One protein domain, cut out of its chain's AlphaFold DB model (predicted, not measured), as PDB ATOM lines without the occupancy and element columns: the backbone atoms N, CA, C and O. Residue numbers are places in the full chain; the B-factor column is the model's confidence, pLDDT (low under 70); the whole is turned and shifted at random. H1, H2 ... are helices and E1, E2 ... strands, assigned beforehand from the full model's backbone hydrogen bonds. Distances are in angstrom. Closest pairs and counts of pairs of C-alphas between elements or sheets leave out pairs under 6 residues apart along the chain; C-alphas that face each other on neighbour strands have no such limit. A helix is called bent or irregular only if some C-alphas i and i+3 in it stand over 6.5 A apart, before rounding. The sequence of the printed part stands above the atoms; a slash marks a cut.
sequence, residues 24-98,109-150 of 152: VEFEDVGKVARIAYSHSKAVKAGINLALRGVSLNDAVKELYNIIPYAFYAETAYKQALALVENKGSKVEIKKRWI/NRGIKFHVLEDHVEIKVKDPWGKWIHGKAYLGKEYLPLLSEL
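AT A GLANCE: This is residues 24 to 98 and 109 to 150 of the 152 residues of an uncharacterized protein of Metallosphaera yellowstonensis MK1 (UniProt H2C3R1). Two lobes lie one after the other along an elongated outline: three crossed helices, H1, H2 and H3, make one, and a small, strongly twisted sheet of four strands with the short helix H4 by its edge strand E2 makes the other. The long helix H1 joins them, reaching from H2 and H3 to the sheet, which it only grazes with its residues 29 to 35. The printed part has 117 residues with four named helices and four named strands, in the order E1 H1 H2 H3 E2 E3 E4 H4; the sheet runs E1 E4 E3 E2, all antiparallel, and the class is mixed, helices and strands. The whole is only just compact, close to loose, with a radius of gyration of the C-alphas of 15.9 A and spans of 48 by 30 by 24 A.

IN THESE COORDINATES: E1 is residues 24 to 26, 6.8 A long, beginning at C-alpha 24 (39.736, -11.558, 38.996). H1, residues 29 to 51, is 33.1 A long and ends at C-alpha 51 (51.270, -17.835, 7.457). H2 is residues 56 to 64, 12.0 A, and H3 is residues 70 to 87, 25.8 A. After the cut come E2, residues 112 to 116, 13.5 A, E3, residues 121 to 126, 16.3 A, and E4, residues 132 to 138, 19.4 A. H4, residues 141 to 148, is 11.5 A long and ends at C-alpha 148 (42.690, -28.096, 44.212); it is only just irregular, with C-alphas 142 and 145 7.0 A apart.

HOW THE PARTS SIT: E1, an edge strand, is antiparallel to E4, with N 25 and O 136 2.8 A apart, within hydrogen-bond range. H1 touches H3 at a steep tilt of 52 degrees, the same way; their closest C-alphas, of Val 43 and Ala 76, are 4.6 A apart. H1 and H2 form a helical hairpin at a steep tilt of 40 degrees; H1 touches H2 with residues 42 to 49 alone, closest at the C-alphas of Ala 42 and Leu 63, 5.8 A. H3 touches H2 with residues 70 to 77 alone, closest at the C-alphas of Val 60 and Ala 73, 5.4 A, at a steep tilt of 63 degrees. E2, E3 and E4 form a meander, each strand the antiparallel neighbour of the one before, in two hairpins: N 115 and O 122 are 2.8 A apart, and N 123 and O 135 2.8 A, both within hydrogen-bond range. H4 only grazes the sheet with residues 144 to 148; its closest C-alphas to E2 are those of Ser 148 and Val 116, 5.8 A. H4 is apart from H1, H2 and H3. Every O i to N i+4 pair is within hydrogen-bond range in H2 and H3, against 18 of 19 in H1 and 2 of 4 in H4.

THE WHOLE: The C-alphas farthest apart, of Arg 52 and Glu 118, are 47.8 A apart. Residues 99 to 108 are not printed, and C-alphas 98 and 109 are 12.4 A apart across the cut. Of the links that are printed whole, each is tight. The mean pLDDT of the printed part is 92.2; residues 87 to 90 are under 70.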
ATOM      1  N   VAL A  24      38.328 -11.593  38.589       94.06
ATOM      2  CA  VAL A  24      39.736 -11.558  38.996       94.06
ATOM      3  C   VAL A  24      40.116 -10.139  39.388       94.06
ATOM      4  O   VAL A  24      39.783  -9.185  38.686       94.06
ATOM      5  N   GLU A  25      40.820 -10.013  40.502       96.81
ATOM      6  CA  GLU A  25      41.358  -8.770  41.040       96.81
ATOM      7  C   GLU A  25      42.876  -8.888  41.124       96.81
ATOM      8  O   GLU A  25      43.387  -9.924  41.532       96.81
ATOM      9  N   PHE A  26      43.602  -7.844  40.739       97.12
ATOM     10  CA  PHE A  26      45.063  -7.815  40.804       97.12
ATOM     11  C   PHE A  26      45.525  -6.614  41.613       97.12
ATOM     12  O   PHE A  26      44.911  -5.550  41.536       97.12
ATOM     13  N   GLU A  27      46.645  -6.768  42.318       96.56
ATOM     14  CA  GLU A  27      47.300  -5.661  43.024       96.56
ATOM     15  C   GLU A  27      47.749  -4.549  42.057       96.56
ATOM     16  O   GLU A  27      47.731  -3.371  42.400       96.56
ATOM     17  N   ASP A  28      48.112  -4.924  40.823       96.25
ATOM     18  CA  ASP A  28      48.564  -4.014  39.771       96.25
ATOM     19  C   ASP A  28      47.909  -4.369  38.431       96.25
ATOM     20  O   ASP A  28      48.452  -5.077  37.574       96.25
ATOM     21  N   VAL A  29      46.695  -3.851  38.245       95.81
ATOM     22  CA  VAL A  29      45.914  -4.033  37.015       95.81
ATOM     23  C   VAL A  29      46.637  -3.448  35.795       95.81
ATOM     24  O   VAL A  29      46.516  -3.992  34.698       95.81
ATOM     25  N   GLY A  30      47.415  -2.373  35.964       96.88
ATOM     26  CA  GLY A  30      48.143  -1.720  34.874       96.88
ATOM     27  C   GLY A  30      49.189  -2.642  34.247       96.88
ATOM     28  O   GLY A  30      49.236  -2.789  33.021       96.88
ATOM     29  N   LYS A  31      49.980  -3.331  35.077       96.62
ATOM     30  CA  LYS A  31      50.949  -4.321  34.592       96.62
ATOM     31  C   LYS A  31      50.270  -5.515  33.936       96.62
ATOM     32  O   LYS A  31      50.662  -5.893  32.835       96.62
ATOM     33  N   VAL A  32      49.212  -6.068  34.532       96.62
ATOM     34  CA  VAL A  32      48.474  -7.188  33.917       96.62
ATOM     35  C   VAL A  32      47.867  -6.773  32.575       96.62
ATOM     36  O   VAL A  32      48.003  -7.489  31.583       96.62
ATOM     37  N   ALA A  33      47.279  -5.580  32.484       96.44
ATOM     38  CA  ALA A  33      46.749  -5.049  31.232       96.44
ATOM     39  C   ALA A  33      47.840  -4.878  30.160       96.44
ATOM     40  O   ALA A  33      47.595  -5.179  28.987       96.44
ATOM     41  N   ARG A  34      49.052  -4.451  30.548       97.12
ATOM     42  CA  ARG A  34      50.216  -4.386  29.651       97.12
ATOM     43  C   ARG A  34      50.608  -5.772  29.140       97.12
ATOM     44  O   ARG A  34      50.819  -5.920  27.939       97.12
ATOM     45  N   ILE A  35      50.656  -6.785  30.008       97.38
ATOM     46  CA  ILE A  35      50.950  -8.169  29.603       97.38
ATOM     47  C   ILE A  35      49.876  -8.669  28.632       97.38
ATOM     48  O   ILE A  35      50.215  -9.177  27.568       97.38
ATOM     49  N   ALA A  36      48.592  -8.456  28.936       96.94
ATOM     50  CA  ALA A  36      47.478  -8.857  28.073       96.94
ATOM     51  C   ALA A  36      47.551  -8.199  26.693       96.94
ATOM     52  O   ALA A  36      47.335  -8.841  25.662       96.94
ATOM     53  N   TYR A  37      47.886  -6.910  26.662       97.06
ATOM     54  CA  TYR A  37      48.092  -6.176  25.425       97.06
ATOM     55  C   TYR A  37      49.272  -6.733  24.617       97.06
ATOM     56  O   TYR A  37      49.100  -7.050  23.439       97.06
ATOM     57  N   SER A  38      50.441  -6.899  25.241       97.56
ATOM     58  CA  SER A  38      51.639  -7.424  24.577       97.56
ATOM     59  C   SER A  38      51.462  -8.861  24.101       97.56
ATOM     60  O   SER A  38      51.847  -9.162  22.977       97.56
ATOM     61  N   HIS A  39      50.826  -9.726  24.895       97.62
ATOM     62  CA  HIS A  39      50.517 -11.104  24.505       97.62
ATOM     63  C   HIS A  39      49.615 -11.128  23.272       97.62
ATOM     64  O   HIS A  39      49.943 -11.740  22.262       97.62
ATOM     65  N   SER A  40      48.525 -10.359  23.295       95.94
ATOM     66  CA  SER A  40      47.601 -10.265  22.156       95.94
ATOM     67  C   SER A  40      48.282  -9.696  20.903       95.94
ATOM     68  O   SER A  40      48.005 -10.137  19.787       95.94
ATOM     69  N   LYS A  41      49.195  -8.727  21.068       96.19
ATOM     70  CA  LYS A  41      50.027  -8.190  19.980       96.19
ATOM     71  C   LYS A  41      51.000  -9.246  19.442       96.19
ATOM     72  O   LYS A  41      51.163  -9.340  18.228       96.19
ATOM     73  N   ALA A  42      51.602 -10.050  20.316       97.75
ATOM     74  CA  ALA A  42      52.492 -11.139  19.932       97.75
ATOM     75  C   ALA A  42      51.744 -12.234  19.159       97.75
ATOM     76  O   ALA A  42      52.254 -12.692  18.148       97.75
ATOM     77  N   VAL A  43      50.510 -12.588  19.541       96.56
ATOM     78  CA  VAL A  43      49.689 -13.542  18.767       96.56
ATOM     79  C   VAL A  43      49.378 -12.980  17.374       96.56
ATOM     80  O   VAL A  43      49.518 -13.692  16.385       96.56
ATOM     81  N   LYS A  44      49.024 -11.689  17.262       94.44
ATOM     82  CA  LYS A  44      48.804 -11.028  15.957       94.44
ATOM     83  C   LYS A  44      50.042 -11.084  15.060       94.44
ATOM     84  O   LYS A  44      49.929 -11.436  13.892       94.44
ATOM     85  N   ALA A  45      51.216 -10.761  15.601       96.12
ATOM     86  CA  ALA A  45      52.477 -10.890  14.871       96.12
ATOM     87  C   ALA A  45      52.779 -12.360  14.523       96.12
ATOM     88  O   ALA A  45      53.185 -12.665  13.405       96.12
ATOM     89  N   GLY A  46      52.493 -13.272  15.455       96.56
ATOM     90  CA  GLY A  46      52.626 -14.714  15.300       96.56
ATOM     91  C   GLY A  46      51.789 -15.275  14.157       96.56
ATOM     92  O   GLY A  46      52.260 -16.164  13.462       96.56
ATOM     93  N   ILE A  47      50.595 -14.737  13.894       94.75
ATOM     94  CA  ILE A  47      49.761 -15.166  12.758       94.75
ATOM     95  C   ILE A  47      50.483 -14.898  11.433       94.75
ATOM     96  O   ILE A  47      50.555 -15.784  10.587       94.75
ATOM     97  N   ASN A  48      51.097 -13.723  11.273       93.69
ATOM     98  CA  ASN A  48      51.874 -13.403  10.070       93.69
ATOM     99  C   ASN A  48      53.130 -14.279   9.932       93.69
ATOM    100  O   ASN A  48      53.590 -14.539   8.822       93.69
ATOM    101  N   LEU A  49      53.717 -14.714  11.048       96.31
ATOM    102  CA  LEU A  49      54.836 -15.659  11.056       96.31
ATOM    103  C   LEU A  49      54.389 -17.068  10.655       96.31
ATOM    104  O   LEU A  49      55.018 -17.688   9.801       96.31
ATOM    105  N   ALA A  50      53.261 -17.518  11.202       94.81
ATOM    106  CA  ALA A  50      52.668 -18.817  10.918       94.81
ATOM    107  C   ALA A  50      52.248 -18.933   9.447       94.81
ATOM    108  O   ALA A  50      52.577 -19.918   8.795       94.81
ATOM    109  N   LEU A  51      51.621 -17.893   8.883       92.56
ATOM    110  CA  LEU A  51      51.270 -17.835   7.457       92.56
ATOM    111  C   LEU A  51      52.495 -17.898   6.526       92.56
ATOM    112  O   LEU A  51      52.371 -18.349   5.392       92.56
ATOM    113  N   ARG A  52      53.671 -17.459   6.995       94.00
ATOM    114  CA  ARG A  52      54.950 -17.553   6.268       94.00
ATOM    115  C   ARG A  52      55.697 -18.871   6.510       94.00
ATOM    116  O   ARG A  52      56.777 -19.049   5.958       94.00
ATOM    117  N   GLY A  53      55.165 -19.766   7.344       94.69
ATOM    118  CA  GLY A  53      55.807 -21.040   7.672       94.69
ATOM    119  C   GLY A  53      57.072 -20.908   8.526       94.69
ATOM    120  O   GLY A  53      57.962 -21.749   8.430       94.69
ATOM    121  N   VAL A  54      57.190 -19.856   9.345       97.81
ATOM    122  CA  VAL A  54      58.374 -19.662  10.200       97.81
ATOM    123  C   VAL A  54      58.465 -20.768  11.261       97.81
ATOM    124  O   VAL A  54      57.460 -21.213  11.818       97.81
ATOM    125  N   SER A  55      59.679 -21.230  11.567       97.44
ATOM    126  CA  SER A  55      59.887 -22.246  12.603       97.44
ATOM    127  C   SER A  55      59.490 -21.717  13.992       97.44
ATOM    128  O   SER A  55      59.588 -20.521  14.266       97.44
ATOM    129  N   LEU A  56      59.085 -22.605  14.909       96.56
ATOM    130  CA  LEU A  56      58.762 -22.227  16.293       96.56
ATOM    131  C   LEU A  56      59.914 -21.462  16.962       96.56
ATOM    132  O   LEU A  56      59.684 -20.436  17.596       96.56
ATOM    133  N   ASN A  57      61.147 -21.946  16.804       97.00
ATOM    134  CA  ASN A  57      62.318 -21.360  17.450       97.00
ATOM    135  C   ASN A  57      62.600 -19.942  16.948       97.00
ATOM    136  O   ASN A  57      62.916 -19.063  17.749       97.00
ATOM    137  N   ASP A  58      62.473 -19.702  15.644       98.12
ATOM    138  CA  ASP A  58      62.738 -18.381  15.075       98.12
ATOM    139  C   ASP A  58      61.592 -17.411  15.355       98.12
ATOM    140  O   ASP A  58      61.838 -16.268  15.743       98.12
ATOM    141  N   ALA A  59      60.347 -17.891  15.302       98.19
ATOM    142  CA  ALA A  59      59.194 -17.101  15.701       98.19
ATOM    143  C   ALA A  59      59.286 -16.675  17.174       98.19
ATOM    144  O   ALA A  59      59.024 -15.519  17.495       98.19
ATOM    145  N   VAL A  60      59.713 -17.564  18.080       97.94
ATOM    146  CA  VAL A  60      59.905 -17.221  19.499       97.94
ATOM    147  C   VAL A  60      60.941 -16.112  19.678       97.94
ATOM    148  O   VAL A  60      60.680 -15.187  20.446       97.94
ATOM    149  N   LYS A  61      62.076 -16.155  18.963       98.19
ATOM    150  CA  LYS A  61      63.090 -15.083  19.013       98.19
ATOM    151  C   LYS A  61      62.500 -13.740  18.585       98.19
ATOM    152  O   LYS A  61      62.743 -12.727  19.233       98.19
ATOM    153  N   GLU A  62      61.706 -13.732  17.520       98.19
ATOM    154  CA  GLU A  62      61.115 -12.506  16.985       98.19
ATOM    155  C   GLU A  62      60.020 -11.949  17.911       98.19
ATOM    156  O   GLU A  62      59.996 -10.754  18.217       98.19
ATOM    157  N   LEU A  63      59.160 -12.825  18.442       98.31
ATOM    158  CA  LEU A  63      58.088 -12.469  19.373       98.31
ATOM    159  C   LEU A  63      58.599 -12.056  20.759       98.31
ATOM    160  O   LEU A  63      57.915 -11.293  21.450       98.31
ATOM    161  N   TYR A  64      59.803 -12.481  21.156       97.88
ATOM    162  CA  TYR A  64      60.446 -12.047  22.400       97.88
ATOM    163  C   TYR A  64      60.623 -10.521  22.459       97.88
ATOM    164  O   TYR A  64      60.522  -9.923  23.529       97.88
ATOM    165  N   ASN A  65      60.782  -9.861  21.306       97.69
ATOM    166  CA  ASN A  65      60.856  -8.398  21.220       97.69
ATOM    167  C   ASN A  65      59.530  -7.701  21.586       97.69
ATOM    168  O   ASN A  65      59.514  -6.512  21.898       97.69
ATOM    169  N   ILE A  66      58.405  -8.422  21.546       97.75
ATOM    170  CA  ILE A  66      57.070  -7.913  21.898       97.75
ATOM    171  C   ILE A  66      56.724  -8.272  23.347       97.75
ATOM    172  O   ILE A  66      56.180  -7.446  24.087       97.75
ATOM    173  N   ILE A  67      57.024  -9.510  23.742       97.56
ATOM    174  CA  ILE A  67      56.788 -10.036  25.084       97.56
ATOM    175  C   ILE A  67      58.037 -10.811  25.543       97.56
ATOM    176  O   ILE A  67      58.205 -11.970  25.165       97.56
ATOM    177  N   PRO A  68      58.937 -10.189  26.335       96.31
ATOM    178  CA  PRO A  68      60.266 -10.726  26.642       96.31
ATOM    179  C   PRO A  68      60.213 -11.798  27.732       96.31
ATOM    180  O   PRO A  68      60.794 -11.686  28.807       96.31
ATOM    181  N   TYR A  69      59.459 -12.853  27.455       95.94
ATOM    182  CA  TYR A  69      59.370 -14.052  28.262       95.94
ATOM    183  C   TYR A  69      59.083 -15.222  27.327       95.94
ATOM    184  O   TYR A  69      58.001 -15.306  26.741       95.94
ATOM    185  N   ALA A  70      60.057 -16.123  27.180       94.00
ATOM    186  CA  ALA A  70      60.032 -17.168  26.157       94.00
ATOM    187  C   ALA A  70      58.748 -18.012  26.199       94.00
ATOM    188  O   ALA A  70      58.187 -18.319  25.155       94.00
ATOM    189  N   PHE A  71      58.217 -18.307  27.391       94.25
ATOM    190  CA  PHE A  71      56.986 -19.087  27.533       94.25
ATOM    191  C   PHE A  71      55.746 -18.344  27.033       94.25
ATOM    192  O   PHE A  71      54.883 -18.975  26.423       94.25
ATOM    193  N   TYR A  72      55.651 -17.024  27.218       96.69
ATOM    194  CA  TYR A  72      54.565 -16.249  26.612       96.69
ATOM    195  C   TYR A  72      54.731 -16.165  25.095       96.69
ATOM    196  O   TYR A  72      53.762 -16.396  24.378       96.69
ATOM    197  N   ALA A  73      55.945 -15.901  24.601       97.44
ATOM    198  CA  ALA A  73      56.227 -15.836  23.167       97.44
ATOM    199  C   ALA A  73      55.899 -17.163  22.458       97.44
ATOM    200  O   ALA A  73      55.202 -17.183  21.445       97.44
ATOM    201  N   GLU A  74      56.322 -18.286  23.038       96.19
ATOM    202  CA  GLU A  74      56.035 -19.623  22.521       96.19
ATOM    203  C   GLU A  74      54.536 -19.940  22.564       96.19
ATOM    204  O   GLU A  74      53.980 -20.468  21.602       96.19
ATOM    205  N   THR A  75      53.856 -19.576  23.657       96.12
ATOM    206  CA  THR A  75      52.397 -19.734  23.767       96.12
ATOM    207  C   THR A  75      51.678 -18.904  22.711       96.12
ATOM    208  O   THR A  75      50.751 -19.399  22.073       96.12
ATOM    209  N   ALA A  76      52.120 -17.666  22.490       97.19
ATOM    210  CA  ALA A  76      51.542 -16.785  21.491       97.19
ATOM    211  C   ALA A  76      51.681 -17.368  20.078       97.19
ATOM    212  O   ALA A  76      50.714 -17.350  19.316       97.19
ATOM    213  N   TYR A  77      52.842 -17.944  19.745       97.44
ATOM    214  CA  TYR A  77      53.044 -18.568  18.439       97.44
ATOM    215  C   TYR A  77      52.228 -19.849  18.255       97.44
ATOM    216  O   TYR A  77      51.611 -20.041  17.213       97.44
ATOM    217  N   LYS A  78      52.138 -20.701  19.283       95.44
ATOM    218  CA  LYS A  78      51.279 -21.896  19.239       95.44
ATOM    219  C   LYS A  78      49.804 -21.545  19.057       95.44
ATOM    220  O   LYS A  78      49.113 -22.192  18.278       95.44
ATOM    221  N   GLN A  79      49.330 -20.495  19.729       93.75
ATOM    222  CA  GLN A  79      47.979 -19.975  19.510       93.75
ATOM    223  C   GLN A  79      47.803 -19.452  18.080       93.75
ATOM    224  O   GLN A  79      46.767 -19.697  17.470       93.75
ATOM    225  N   ALA A  80      48.807 -18.770  17.526       94.44
ATOM    226  CA  ALA A  80      48.772 -18.316  16.142       94.44
ATOM    227  C   ALA A  80      48.698 -19.476  15.132       94.44
ATOM    228  O   ALA A  80      47.860 -19.421  14.237       94.44
ATOM    229  N   LEU A  81      49.506 -20.527  15.307       94.44
ATOM    230  CA  LEU A  81      49.460 -21.742  14.481       94.44
ATOM    231  C   LEU A  81      48.063 -22.371  14.499       94.44
ATOM    232  O   LEU A  81      47.453 -22.524  13.446       94.44
ATOM    233  N   ALA A  82      47.510 -22.606  15.693       90.50
ATOM    234  CA  ALA A  82      46.173 -23.180  15.838       90.50
ATOM    235  C   ALA A  82      45.088 -22.321  15.161       90.50
ATOM    236  O   ALA A  82      44.134 -22.844  14.591       90.50
ATOM    237  N   LEU A  83      45.213 -20.991  15.203       89.56
ATOM    238  CA  LEU A  83      44.268 -20.093  14.538       89.56
ATOM    239  C   LEU A  83      44.379 -20.148  13.009       89.56
ATOM    240  O   LEU A  83      43.351 -20.109  12.334       89.56
ATOM    241  N   VAL A  84      45.599 -20.238  12.471       89.62
ATOM    242  CA  VAL A  84      45.850 -20.364  11.027       89.62
ATOM    243  C   VAL A  84      45.333 -21.704  10.500       89.62
ATOM    244  O   VAL A  84      44.644 -21.721   9.481       89.62
ATOM    245  N   GLU A  85      45.582 -22.796  11.228       86.56
ATOM    246  CA  GLU A  85      45.093 -24.143  10.899       86.56
ATOM    247  C   GLU A  85      43.556 -24.209  10.857       86.56
ATOM    248  O   GLU A  85      42.992 -24.831   9.962       86.56
ATOM    249  N   ASN A  86      42.864 -23.536  11.788       75.31
ATOM    250  CA  ASN A  86      41.406 -23.644  11.931       75.31
ATOM    251  C   ASN A  86      40.577 -22.686  11.053       75.31
ATOM    252  O   ASN A  86      39.375 -22.903  10.910       75.31
ATOM    253  N   LYS A  87      41.138 -21.584  10.530       64.19
ATOM    254  CA  LYS A  87      40.330 -20.517   9.887       64.19
ATOM    255  C   LYS A  87      40.813 -20.023   8.524       64.19
ATOM    256  O   LYS A  87      40.157 -19.155   7.944       64.19
ATOM    257  N   GLY A  88      41.921 -20.539   7.996       56.28
ATOM    258  CA  GLY A  88      42.527 -19.941   6.807       56.28
ATOM    259  C   GLY A  88      42.926 -18.474   7.042       56.28
ATOM    260  O   GLY A  88      42.943 -17.975   8.166       56.28
ATOM    261  N   SER A  89      43.275 -17.759   5.975       58.19
ATOM    262  CA  SER A  89      44.061 -16.510   5.991       58.19
ATOM    263  C   SER A  89      43.456 -15.282   6.701       58.19
ATOM    264  O   SER A  89      44.098 -14.230   6.714       58.19
ATOM    265  N   LYS A  90      42.263 -15.361   7.315       63.84
ATOM    266  CA  LYS A  90      41.595 -14.210   7.952       63.84
ATOM    267  C   LYS A  90      41.239 -14.465   9.421       63.84
ATOM    268  O   LYS A  90      40.112 -14.818   9.768       63.84
ATOM    269  N   VAL A  91      42.208 -14.219  10.305       70.81
ATOM    270  CA  VAL A  91      42.050 -14.295  11.766       70.81
ATOM    271  C   VAL A  91      42.062 -12.887  12.367       70.81
ATOM    272  O   VAL A  91      43.071 -12.187  12.317       70.81
ATOM    273  N   GLU A  92      40.955 -12.476  12.992       74.06
ATOM    274  CA  GLU A  92      40.864 -11.200  13.711       74.06
ATOM    275  C   GLU A  92      40.896 -11.387  15.227       74.06
ATOM    276  O   GLU A  92      40.056 -12.066  15.819       74.06
ATOM    277  N   ILE A  93      41.825 -10.689  15.876       79.62
ATOM    278  CA  ILE A  93      41.946 -10.651  17.330       79.62
ATOM    279  C   ILE A  93      41.372  -9.331  17.870       79.62
ATOM    280  O   ILE A  93      41.984  -8.265  17.719       79.62
ATOM    281  N   LYS A  94      40.200  -9.417  18.518       80.81
ATOM    282  CA  LYS A  94      39.428  -8.257  19.011       80.81
ATOM    283  C   LYS A  94      39.613  -7.949  20.499       80.81
ATOM    284  O   LYS A  94      39.553  -6.787  20.886       80.81
ATOM    285  N   LYS A  95      39.835  -8.965  21.338       87.38
ATOM    286  CA  LYS A  95      39.983  -8.806  22.795       87.38
ATOM    287  C   LYS A  95      41.440  -8.939  23.223       87.38
ATOM    288  O   LYS A  95      42.261  -9.435  22.460       87.38
ATOM    289  N   ARG A  96      41.751  -8.467  24.431       92.19
ATOM    290  CA  ARG A  96      43.056  -8.659  25.074       92.19
ATOM    291  C   ARG A  96      42.953  -9.811  26.067       92.19
ATOM    292  O   ARG A  96      41.968  -9.880  26.795       92.19
ATOM    293  N   TRP A  97      43.947 -10.686  26.094       94.38
ATOM    294  CA  TRP A  97      44.052 -11.779  27.060       94.38
ATOM    295  C   TRP A  97      45.517 -12.118  27.303       94.38
ATOM    296  O   TRP A  97      46.399 -11.684  26.561       94.38
ATOM    297  N   ILE A  98      45.755 -12.915  28.336       94.00
ATOM    298  CA  ILE A  98      47.056 -13.504  28.637       94.00
ATOM    299  C   ILE A  98      46.871 -15.012  28.602       94.00
ATOM    300  O   ILE A  98      45.880 -15.529  29.113       94.00
ATOM    301  N   ASN A 109      52.181 -24.412  35.031       85.69
ATOM    302  CA  ASN A 109      52.288 -23.188  34.248       85.69
ATOM    303  C   ASN A 109      53.369 -22.238  34.792       85.69
ATOM    304  O   ASN A 109      53.364 -21.837  35.956       85.69
ATOM    305  N   ARG A 110      54.331 -21.872  33.932       86.06
ATOM    306  CA  ARG A 110      55.472 -21.026  34.319       86.06
ATOM    307  C   ARG A 110      55.130 -19.543  34.441       86.06
ATOM    308  O   ARG A 110      55.775 -18.848  35.222       86.06
ATOM    309  N   GLY A 111      54.161 -19.060  33.667       91.12
ATOM    310  CA  GLY A 111      53.799 -17.643  33.610       91.12
ATOM    311  C   GLY A 111      52.593 -17.284  34.468       91.12
ATOM    312  O   GLY A 111      52.463 -16.138  34.878       91.12
ATOM    313  N   ILE A 112      51.720 -18.244  34.761       92.50
ATOM    314  CA  ILE A 112      50.510 -18.029  35.556       92.50
ATOM    315  C   ILE A 112      50.400 -19.190  36.530       92.50
ATOM    316  O   ILE A 112      50.328 -20.332  36.100       92.50
ATOM    317  N   LYS A 113      50.391 -18.911  37.826       91.38
ATOM    318  CA  LYS A 113      50.195 -19.926  38.864       91.38
ATOM    319  C   LYS A 113      49.009 -19.537  39.717       91.38
ATOM    320  O   LYS A 113      48.707 -18.348  39.830       91.38
ATOM    321  N   PHE A 114      48.382 -20.525  40.325       91.69
ATOM    322  CA  PHE A 114      47.310 -20.297  41.270       91.69
ATOM    323  C   PHE A 114      47.524 -21.118  42.537       91.69
ATOM    324  O   PHE A 114      48.350 -22.030  42.530       91.69
ATOM    325  N   HIS A 115      46.824 -20.727  43.596       92.75
ATOM    326  CA  HIS A 115      46.690 -21.488  44.824       92.75
ATOM    327  C   HIS A 115      45.251 -21.415  45.327       92.75
ATOM    328  O   HIS A 115      44.682 -20.324  45.385       92.75
ATOM    329  N   VAL A 116      44.632 -22.558  45.616       93.12
ATOM    330  CA  VAL A 116      43.218 -22.619  45.991       93.12
ATOM    331  C   VAL A 116      43.074 -22.477  47.503       93.12
ATOM    332  O   VAL A 116      43.626 -23.258  48.272       93.12
ATOM    333  N   LEU A 117      42.295 -21.483  47.925       91.94
ATOM    334  CA  LEU A 117      41.869 -21.277  49.308       91.94
ATOM    335  C   LEU A 117      40.363 -21.557  49.436       91.94
ATOM    336  O   LEU A 117      39.662 -21.769  48.446       91.94
ATOM    337  N   GLU A 118      39.846 -21.554  50.666       87.38
ATOM    338  CA  GLU A 118      38.446 -21.910  50.951       87.38
ATOM    339  C   GLU A 118      37.414 -20.969  50.299       87.38
ATOM    340  O   GLU A 118      36.297 -21.380  49.973       87.38
ATOM    341  N   ASP A 119      37.759 -19.692  50.135       88.00
ATOM    342  CA  ASP A 119      36.855 -18.631  49.686       88.00
ATOM    343  C   ASP A 119      37.255 -18.003  48.342       88.00
ATOM    344  O   ASP A 119      36.413 -17.395  47.673       88.00
ATOM    345  N   HIS A 120      38.513 -18.154  47.929       92.19
ATOM    346  CA  HIS A 120      39.039 -17.614  46.681       92.19
ATOM    347  C   HIS A 120      40.248 -18.408  46.181       92.19
ATOM    348  O   HIS A 120      40.770 -19.291  46.849       92.19
ATOM    349  N   VAL A 121      40.709 -18.071  44.983       94.94
ATOM    350  CA  VAL A 121      41.934 -18.613  44.402       94.94
ATOM    351  C   VAL A 121      42.959 -17.493  44.331       94.94
ATOM    352  O   VAL A 121      42.728 -16.484  43.663       94.94
ATOM    353  N   GLU A 122      44.095 -17.637  44.999       95.75
ATOM    354  CA  GLU A 122      45.226 -16.743  44.776       95.75
ATOM    355  C   GLU A 122      45.797 -16.990  43.383       95.75
ATOM    356  O   GLU A 122      45.939 -18.128  42.944       95.75
ATOM    357  N   ILE A 123      46.148 -15.927  42.667       94.62
ATOM    358  CA  ILE A 123      46.752 -16.003  41.338       94.62
ATOM    359  C   ILE A 123      48.022 -15.170  41.351       94.62
ATOM    360  O   ILE A 123      48.039 -14.041  41.833       94.62
ATOM    361  N   LYS A 124      49.086 -15.697  40.751       95.00
ATOM    362  CA  LYS A 124      50.284 -14.924  40.431       95.00
ATOM    363  C   LYS A 124      50.594 -15.005  38.947       95.00
ATOM    364  O   LYS A 124      50.651 -16.087  38.363       95.00
ATOM    365  N   VAL A 125      50.822 -13.848  38.341       96.25
ATOM    366  CA  VAL A 125      51.181 -13.697  36.929       96.25
ATOM    367  C   VAL A 125      52.607 -13.177  36.848       96.25
ATOM    368  O   VAL A 125      52.953 -12.169  37.462       96.25
ATOM    369  N   LYS A 126      53.467 -13.867  36.104       95.75
ATOM    370  CA  LYS A 126      54.849 -13.448  35.895       95.75
ATOM    371  C   LYS A 126      54.862 -12.237  34.970       95.75
ATOM    372  O   LYS A 126      54.437 -12.350  33.820       95.75
ATOM    373  N   ASP A 127      55.380 -11.111  35.454       96.88
ATOM    374  CA  ASP A 127      55.682  -9.951  34.619       96.88
ATOM    375  C   ASP A 127      56.930 -10.242  33.757       96.88
ATOM    376  O   ASP A 127      57.995 -10.525  34.321       96.88
ATOM    377  N   PRO A 128      56.841 -10.168  32.413       96.06
ATOM    378  CA  PRO A 128      58.001 -10.261  31.524       96.06
ATOM    379  C   PRO A 128      59.092  -9.229  31.829       96.06
ATOM    380  O   PRO A 128      60.258  -9.467  31.539       96.06
ATOM    381  N   TRP A 129      58.721  -8.084  32.404       96.62
ATOM    382  CA  TRP A 129      59.625  -6.968  32.685       96.62
ATOM    383  C   TRP A 129      59.967  -6.829  34.172       96.62
ATOM    384  O   TRP A 129      60.605  -5.852  34.559       96.62
ATOM    385  N   GLY A 130      59.542  -7.767  35.025       93.94
ATOM    386  CA  GLY A 130      59.640  -7.558  36.463       93.94
ATOM    387  C   GLY A 130      59.355  -8.775  37.339       93.94
ATOM    388  O   GLY A 130      59.720  -9.922  37.048       93.94
ATOM    389  N   LYS A 131      58.763  -8.487  38.500       94.25
ATOM    390  CA  LYS A 131      58.433  -9.470  39.539       94.25
ATOM    391  C   LYS A 131      57.088 -10.147  39.251       94.25
ATOM    392  O   LYS A 131      56.451  -9.905  38.234       94.25
ATOM    393  N   TRP A 132      56.693 -11.070  40.113       96.69
ATOM    394  CA  TRP A 132      55.341 -11.618  40.070       96.69
ATOM    395  C   TRP A 132      54.326 -10.535  40.437       96.69
ATOM    396  O   TRP A 132      54.631  -9.674  41.256       96.69
ATOM    397  N   ILE A 133      53.158 -10.586  39.799       97.44
ATOM    398  CA  ILE A 133      52.001  -9.749  40.105       97.44
ATOM    399  C   ILE A 133      50.965 -10.649  40.757       97.44
ATOM    400  O   ILE A 133      50.575 -11.658  40.163       97.44
ATOM    401  N   HIS A 134      50.539 -10.291  41.957       97.62
ATOM    402  CA  HIS A 134      49.599 -11.061  42.756       97.62
ATOM    403  C   HIS A 134      48.159 -10.593  42.537       97.62
ATOM    404  O   HIS A 134      47.878  -9.432  42.226       97.62
ATOM    405  N   GLY A 135      47.228 -11.524  42.682       96.88
ATOM    406  CA  GLY A 135      45.808 -11.297  42.509       96.88
ATOM    407  C   GLY A 135      44.969 -12.399  43.134       96.88
ATOM    408  O   GLY A 135      45.488 -13.368  43.687       96.88
ATOM    409  N   LYS A 136      43.655 -12.231  43.038       97.00
ATOM    410  CA  LYS A 136      42.640 -13.126  43.584       97.00
ATOM    411  C   LYS A 136      41.569 -13.368  42.536       97.00
ATOM    412  O   LYS A 136      41.077 -12.416  41.933       97.00
ATOM    413  N   ALA A 137      41.196 -14.620  42.321       95.25
ATOM    414  CA  ALA A 137      40.019 -14.995  41.558       95.25
ATOM    415  C   ALA A 137      38.916 -15.496  42.481       95.25
ATOM    416  O   ALA A 137      39.130 -16.356  43.330       95.25
ATOM    417  N   TYR A 138      37.716 -14.985  42.249       94.44
ATOM    418  CA  TYR A 138      36.500 -15.409  42.921       94.44
ATOM    419  C   TYR A 138      35.693 -16.238  41.928       94.44
ATOM    420  O   TYR A 138      35.138 -15.714  40.953       94.44
ATOM    421  N   LEU A 139      35.704 -17.547  42.157       91.38
ATOM    422  CA  LEU A 139      35.062 -18.567  41.333       91.38
ATOM    423  C   LEU A 139      33.898 -19.187  42.120       91.38
ATOM    424  O   LEU A 139      33.821 -19.040  43.340       91.38
ATOM    425  N   GLY A 140      32.979 -19.874  41.437       88.62
ATOM    426  CA  GLY A 140      31.928 -20.634  42.124       88.62
ATOM    427  C   GLY A 140      32.541 -21.665  43.078       88.62
ATOM    428  O   GLY A 140      33.477 -22.371  42.695       88.62
ATOM    429  N   LYS A 141      32.036 -21.744  44.315       86.94
ATOM    430  CA  LYS A 141      32.576 -22.638  45.356       86.94
ATOM    431  C   LYS A 141      32.561 -24.102  44.925       86.94
ATOM    432  O   LYS A 141      33.435 -24.866  45.316       86.94
ATOM    433  N   GLU A 142      31.600 -24.480  44.088       87.81
ATOM    434  CA  GLU A 142      31.490 -25.816  43.512       87.81
ATOM    435  C   GLU A 142      32.683 -26.209  42.624       87.81
ATOM    436  O   GLU A 142      32.885 -27.397  42.386       87.81
ATOM    437  N   TYR A 143      33.478 -25.240  42.152       88.56
ATOM    438  CA  TYR A 143      34.648 -25.482  41.306       88.56
ATOM    439  C   TYR A 143      35.973 -25.488  42.075       88.56
ATOM    440  O   TYR A 143      36.975 -25.919  41.511       88.56
ATOM    441  N   LEU A 144      36.008 -25.024  43.331       87.00
ATOM    442  CA  LEU A 144      37.250 -24.981  44.116       87.00
ATOM    443  C   LEU A 144      37.864 -26.379  44.320       87.00
ATOM    444  O   LEU A 144      39.056 -26.503  44.055       87.00
ATOM    445  N   PRO A 145      37.096 -27.444  44.651       87.25
ATOM    446  CA  PRO A 145      37.667 -28.788  44.782       87.25
ATOM    447  C   PRO A 145      38.358 -29.278  43.503       87.25
ATOM    448  O   PRO A 145      39.464 -29.798  43.565       87.25
ATOM    449  N   LEU A 146      37.750 -29.024  42.336       87.00
ATOM    450  CA  LEU A 146      38.333 -29.384  41.038       87.00
ATOM    451  C   LEU A 146      39.652 -28.648  40.777       87.00
ATOM    452  O   LEU A 146      40.544 -29.181  40.132       87.00
ATOM    453  N   LEU A 147      39.771 -27.401  41.233       88.19
ATOM    454  CA  LEU A 147      41.003 -26.634  41.075       88.19
ATOM    455  C   LEU A 147      42.091 -27.101  42.042       88.19
ATOM    456  O   LEU A 147      43.254 -27.084  41.655       88.19
ATOM    457  N   SER A 148      41.732 -27.536  43.252       87.06
ATOM    458  CA  SER A 148      42.690 -28.096  44.212       87.06
ATOM    459  C   SER A 148      43.341 -29.373  43.676       87.06
ATOM    460  O   SER A 148      44.548 -29.527  43.802       87.06
ATOM    461  N   GLU A 149      42.582 -30.227  42.977       85.25
ATOM    462  CA  GLU A 149      43.121 -31.413  42.283       85.25
ATOM    463  C   GLU A 149      44.177 -31.069  41.212       85.25
ATOM    464  O   GLU A 149      44.955 -31.929  40.815       85.25
ATOM    465  N   LEU A 150      44.208 -29.825  40.715       80.88
ATOM    466  CA  LEU A 150      45.182 -29.368  39.718       80.88
ATOM    467  C   LEU A 150      46.456 -28.764  40.337       80.88
ATOM    468  O   LEU A 150      47.367 -28.395  39.589       80.88
TER     469      LEU A 150